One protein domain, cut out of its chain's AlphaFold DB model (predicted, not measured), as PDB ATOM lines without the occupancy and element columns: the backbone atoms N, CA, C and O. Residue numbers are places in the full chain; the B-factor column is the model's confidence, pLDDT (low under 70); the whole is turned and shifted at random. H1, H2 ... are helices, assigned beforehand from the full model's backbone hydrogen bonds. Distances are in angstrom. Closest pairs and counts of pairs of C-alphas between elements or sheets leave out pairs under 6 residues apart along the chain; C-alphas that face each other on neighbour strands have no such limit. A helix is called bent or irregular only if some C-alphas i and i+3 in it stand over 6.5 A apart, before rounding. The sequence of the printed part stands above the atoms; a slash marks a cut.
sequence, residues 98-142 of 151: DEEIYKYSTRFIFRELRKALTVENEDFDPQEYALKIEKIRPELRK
ATOM      1  N   ASP A  98     150.453 186.848  83.386       82.00
ATOM      2  CA  ASP A  98     150.456 187.497  84.710       82.00
ATOM      3  C   ASP A  98     151.876 187.625  85.303       82.00
ATOM      4  O   ASP A  98     152.212 188.611  85.967       82.00
ATOM      5  N   GLU A  99     152.747 186.646  85.028       82.19
ATOM      6  CA  GLU A  99     154.153 186.663  85.442       82.19
ATOM      7  C   GLU A  99     154.963 187.767  84.747       82.19
ATOM      8  O   GLU A  99     155.799 188.428  85.379       82.19
ATOM      9  N   GLU A 100     154.722 187.994  83.457       79.50
ATOM     10  CA  GLU A 100     155.354 189.064  82.687       79.50
ATOM     11  C   GLU A 100     154.883 190.430  83.178       79.50
ATOM     12  O   GLU A 100     155.723 191.280  83.490       79.50
ATOM     13  N   ILE A 101     153.574 190.600  83.381       83.25
ATOM     14  CA  ILE A 101     152.979 191.827  83.924       83.25
ATOM     15  C   ILE A 101     153.571 192.142  85.303       83.25
ATOM     16  O   ILE A 101     154.014 193.270  85.557       83.25
ATOM     17  N   TYR A 102     153.661 191.150  86.196       84.94
ATOM     18  CA  TYR A 102     154.252 191.323  87.526       84.94
ATOM     19  C   TYR A 102     155.726 191.741  87.450       84.94
ATOM     20  O   TYR A 102     156.172 192.670  88.138       84.94
ATOM     21  N   LYS A 103     156.500 191.086  86.581       86.38
ATOM     22  CA  LYS A 103     157.923 191.369  86.378       86.38
ATOM     23  C   LYS A 103     158.150 192.769  85.813       86.38
ATOM     24  O   LYS A 103     159.060 193.465  86.280       86.38
ATOM     25  N   TYR A 104     157.354 193.199  84.837       82.12
ATOM     26  CA  TYR A 104     157.456 194.536  84.253       82.12
ATOM     27  C   TYR A 104     157.032 195.619  85.242       82.12
ATOM     28  O   TYR A 104     157.782 196.578  85.440       82.12
ATOM     29  N   SER A 105     155.920 195.416  85.950       84.62
ATOM     30  CA  SER A 105     155.416 196.346  86.969       84.62
ATOM     31  C   SER A 105     156.424 196.542  88.102       84.62
ATOM     32  O   SER A 105     156.764 197.669  88.466       84.62
ATOM     33  N   THR A 106     157.003 195.448  88.600       85.38
ATOM     34  CA  THR A 106     158.032 195.488  89.648       85.38
ATOM     35  C   THR A 106     159.268 196.262  89.183       85.38
ATOM     36  O   THR A 106     159.758 197.151  89.880       85.38
ATOM     37  N   ARG A 107     159.767 195.979  87.971       86.00
ATOM     38  CA  ARG A 107     160.920 196.693  87.389       86.00
ATOM     39  C   ARG A 107     160.646 198.179  87.194       86.00
ATOM     40  O   ARG A 107     161.540 198.991  87.433       86.00
ATOM     41  N   PHE A 108     159.439 198.529  86.765       88.81
ATOM     42  CA  PHE A 108     159.022 199.913  86.602       88.81
ATOM     43  C   PHE A 108     159.055 200.658  87.942       88.81
ATOM     44  O   PHE A 108     159.725 201.683  88.041       88.81
ATOM     45  N   ILE A 109     158.444 200.095  88.990       87.81
ATOM     46  CA  ILE A 109     158.427 200.693  90.334       87.81
ATOM     47  C   ILE A 109     159.851 200.874  90.874       87.81
ATOM     48  O   ILE A 109     160.197 201.956  91.341       87.81
ATOM     49  N   PHE A 110     160.717 199.861  90.755       86.25
ATOM     50  CA  PHE A 110     162.117 199.989  91.177       86.25
ATOM     51  C   PHE A 110     162.871 201.081  90.418       86.25
ATOM     52  O   PHE A 110     163.706 201.774  91.001       86.25
ATOM     53  N   ARG A 111     162.596 201.248  89.121       84.25
ATOM     54  CA  ARG A 111     163.209 202.309  88.320       84.25
ATOM     55  C   ARG A 111     162.754 203.688  88.782       84.25
ATOM     56  O   ARG A 111     163.600 204.569  88.910       84.25
ATOM     57  N   GLU A 112     161.464 203.873  89.039       85.62
ATOM     58  CA  GLU A 112     160.930 205.154  89.509       85.62
ATOM     59  C   GLU A 112     161.406 205.477  90.928       85.62
ATOM     60  O   GLU A 112     161.870 206.588  91.163       85.62
ATOM     61  N   LEU A 113     161.446 204.494  91.833       81.56
ATOM     62  CA  LEU A 113     162.058 204.655  93.157       81.56
ATOM     63  C   LEU A 113     163.529 205.051  93.054       81.56
ATOM     64  O   LEU A 113     163.977 205.961  93.743       81.56
ATOM     65  N   ARG A 114     164.292 204.399  92.170       78.50
ATOM     66  CA  ARG A 114     165.694 204.754  91.953       78.50
ATOM     67  C   ARG A 114     165.822 206.180  91.439       78.50
ATOM     68  O   ARG A 114     166.663 206.905  91.951       78.50
ATOM     69  N   LYS A 115     165.016 206.596  90.461       75.31
ATOM     70  CA  LYS A 115     165.025 207.978  89.960       75.31
ATOM     71  C   LYS A 115     164.671 208.974  91.055       75.31
ATOM     72  O   LYS A 115     165.426 209.915  91.230       75.31
ATOM     73  N   ALA A 116     163.595 208.738  91.804       74.06
ATOM     74  CA  ALA A 116     163.176 209.596  92.908       74.06
ATOM     75  C   ALA A 116     164.292 209.735  93.944       74.06
ATOM     76  O   ALA A 116     164.678 210.848  94.276       74.06
ATOM     77  N   LEU A 117     164.908 208.616  94.337       76.31
ATOM     78  CA  LEU A 117     166.080 208.641  95.198       76.31
ATOM     79  C   LEU A 117     167.219 209.425  94.559       76.31
ATOM     80  O   LEU A 117     167.809 210.223  95.252       76.31
ATOM     81  N   THR A 118     167.537 209.236  93.278       68.19
ATOM     82  CA  THR A 118     168.663 209.939  92.631       68.19
ATOM     83  C   THR A 118     168.407 211.447  92.509       68.19
ATOM     84  O   THR A 118     169.343 212.220  92.649       68.19
ATOM     85  N   VAL A 119     167.153 211.858  92.292       65.19
ATOM     86  CA  VAL A 119     166.718 213.262  92.205       65.19
ATOM     87  C   VAL A 119     166.691 213.926  93.587       65.19
ATOM     88  O   VAL A 119     167.131 215.058  93.725       65.19
ATOM     89  N   GLU A 120     166.247 213.224  94.633       58.09
ATOM     90  CA  GLU A 120     166.352 213.706  96.024       58.09
ATOM     91  C   GLU A 120     167.802 213.740  96.535       58.09
ATOM     92  O   GLU A 120     168.100 214.393  97.531       58.09
ATOM     93  N   ASN A 121     168.707 213.040  95.851       56.91
ATOM     94  CA  ASN A 121     170.099 212.840  96.230       56.91
ATOM     95  C   ASN A 121     171.083 213.479  95.234       56.91
ATOM     96  O   ASN A 121     172.219 213.017  95.139       56.91
ATOM     97  N   GLU A 122     170.708 214.544  94.513       58.34
ATOM     98  CA  GLU A 122     171.688 215.314  93.720       58.34
ATOM     99  C   GLU A 122     172.835 215.873  94.597       58.34
ATOM    100  O   GLU A 122     173.945 216.055  94.102       58.34
ATOM    101  N   ASP A 123     172.613 215.996  95.914       63.16
ATOM    102  CA  ASP A 123     173.615 216.338  96.938       63.16
ATOM    103  C   ASP A 123     174.136 215.123  97.747       63.16
ATOM    104  O   ASP A 123     174.831 215.278  98.755       63.16
ATOM    105  N   PHE A 124     173.793 213.888  97.368       64.62
ATOM    106  CA  PHE A 124     174.240 212.699  98.095       64.62
ATOM    107  C   PHE A 124     175.661 212.334  97.712       64.62
ATOM    108  O   PHE A 124     175.916 211.710  96.681       64.62
ATOM    109  N   ASP A 125     176.586 212.659  98.606       71.88
ATOM    110  CA  ASP A 125     177.935 212.128  98.575       71.88
ATOM    111  C   ASP A 125     177.975 210.747  99.271       71.88
ATOM    112  O   ASP A 125     177.825 210.655 100.501       71.88
ATOM    113  N   PRO A 126     178.221 209.649  98.527       68.88
ATOM    114  CA  PRO A 126     178.361 208.318  99.106       68.88
ATOM    115  C   PRO A 126     179.484 208.239 100.153       68.88
ATOM    116  O   PRO A 126     179.401 207.419 101.072       68.88
ATOM    117  N   GLN A 127     180.526 209.074 100.039       72.12
ATOM    118  CA  GLN A 127     181.624 209.133 101.007       72.12
ATOM    119  C   GLN A 127     181.178 209.796 102.310       72.12
ATOM    120  O   GLN A 127     181.431 209.254 103.390       72.12
ATOM    121  N   GLU A 128     180.457 210.914 102.238       78.50
ATOM    122  CA  GLU A 128     179.904 211.572 103.422       78.50
ATOM    123  C   GLU A 128     178.893 210.671 104.150       78.50
ATOM    124  O   GLU A 128     178.924 210.559 105.381       78.50
ATOM    125  N   TYR A 129     178.035 209.967 103.407       76.50
ATOM    126  CA  TYR A 129     177.098 209.002 103.983       76.50
ATOM    127  C   TYR A 129     177.821 207.842 104.685       76.50
ATOM    128  O   TYR A 129     177.490 207.505 105.826       76.50
ATOM    129  N   ALA A 130     178.854 207.269 104.058       77.25
ATOM    130  CA  ALA A 130     179.664 206.215 104.669       77.25
ATOM    131  C   ALA A 130     180.323 206.687 105.980       77.25
ATOM    132  O   ALA A 130     180.259 205.984 106.992       77.25
ATOM    133  N   LEU A 131     180.869 207.908 105.999       81.31
ATOM    134  CA  LEU A 131     181.466 208.514 107.194       81.31
ATOM    135  C   LEU A 131     180.437 208.761 108.310       81.31
ATOM    136  O   LEU A 131     180.736 208.541 109.486       81.31
ATOM    137  N   LYS A 132     179.213 209.192 107.973       80.56
ATOM    138  CA  LYS A 132     178.114 209.353 108.945       80.56
ATOM    139  C   LYS A 132     177.713 208.010 109.561       80.56
ATOM    140  O   LYS A 132     177.545 207.921 110.777       80.56
ATOM    141  N   ILE A 133     177.631 206.949 108.758       81.00
ATOM    142  CA  ILE A 133     177.289 205.602 109.233       81.00
ATOM    143  C   ILE A 133     178.377 205.036 110.152       81.00
ATOM    144  O   ILE A 133     178.049 204.461 111.190       81.00
ATOM    145  N   GLU A 134     179.663 205.225 109.840       81.00
ATOM    146  CA  GLU A 134     180.748 204.778 110.725       81.00
ATOM    147  C   GLU A 134     180.750 205.486 112.082       81.00
ATOM    148  O   GLU A 134     181.048 204.846 113.091       81.00
ATOM    149  N   LYS A 135     180.343 206.761 112.141       80.75
ATOM    150  CA  LYS A 135     180.198 207.502 113.405       80.75
ATOM    151  C   LYS A 135     179.052 206.985 114.277       80.75
ATOM    152  O   LYS A 135     179.185 206.973 115.496       80.75
ATOM    153  N   ILE A 136     177.949 206.534 113.674       80.88
ATOM    154  CA  ILE A 136     176.739 206.086 114.394       80.88
ATOM    155  C   ILE A 136     176.796 204.577 114.722       80.88
ATOM    156  O   ILE A 136     176.201 204.108 115.695       80.88
ATOM    157  N   ARG A 137     177.567 203.792 113.956       76.62
ATOM    158  CA  ARG A 137     177.741 202.337 114.128       76.62
ATOM    159  C   ARG A 137     178.107 201.901 115.566       76.62
ATOM    160  O   ARG A 137     177.554 200.892 116.014       76.62
ATOM    161  N   PRO A 138     178.979 202.597 116.323       77.69
ATOM    162  CA  PRO A 138     179.287 202.249 117.711       77.69
ATOM    163  C   PRO A 138     178.090 202.392 118.657       77.69
ATOM    164  O   PRO A 138     177.956 201.610 119.593       77.69
ATOM    165  N   GLU A 139     177.205 203.362 118.421       75.44
ATOM    166  CA  GLU A 139     176.015 203.587 119.247       75.44
ATOM    167  C   GLU A 139     174.930 202.542 118.982       75.44
ATOM    168  O   GLU A 139     174.263 202.090 119.911       75.44
ATOM    169  N   LEU A 140     174.804 202.091 117.731       65.25
ATOM    170  CA  LEU A 140     173.904 200.998 117.357       65.25
ATOM    171  C   LEU A 140     174.315 199.673 118.013       65.25
ATOM    172  O   LEU A 140     173.457 198.943 118.504       65.25
ATOM    173  N   ARG A 141     175.623 199.395 118.110       65.44
ATOM    174  CA  ARG A 141     176.147 198.196 118.792       65.44
ATOM    175  C   ARG A 141     175.878 198.186 120.300       65.44
ATOM    176  O   ARG A 141     175.754 197.112 120.878       65.44
ATOM    177  N   LYS A 142     175.760 199.359 120.932       63.78
ATOM    178  CA  LYS A 142     175.433 199.487 122.364       63.78
ATOM    179  C   LYS A 142     173.944 199.276 122.669       63.78
ATOM    180  O   LYS A 142     173.604 199.035 123.821       63.78
TER     181      LYS A 142
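AT A GLANCE: This is residues 98 to 142 of the 151 residues of an uncharacterized protein of Pseudocohnilembus persalinus (UniProt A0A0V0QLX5). Two helices make a wide, open V, the long H1 as one arm and the kinked H2 as the other, with the short loop of residues 121 to 125 at its point. Nothing packs between the arms. The printed part has 45 residues with two named helices, H1 then H2, and no named strand; its class is all helix. It is extended, with a radius of gyration of the C-alphas of 16.6 A, and flat, spanning 46 by 27 by 12 A.

IN THESE COORDINATES: H1, residues 98 to 120, begins at C-alpha 98 (150.456, 187.497, 84.710) and is 32.7 A long from first to last C-alpha. H2, residues 126 to 142, is 25.0 A long and ends at C-alpha 142 (175.433, 199.487, 122.364). H2 has a kink of 34 degrees near residue 135 and is only just irregular: C-alphas 135 and 138 are 6.9 A apart.

HOW THE PARTS SIT: H1 and H2 are apart, joined by a tight link of 5 residues. In H1 every O i to N i+4 pair is within hydrogen-bond range; in H2, 11 of 13 are.

THE WHOLE: The C-alphas farthest apart, those of Asp 98 and Lys 142, are 46.7 A apart. The printed part has no cut. Mean pLDDT of the printed part is 76.5, with residues 118 to 124, 126 and 140 to 142 under 70.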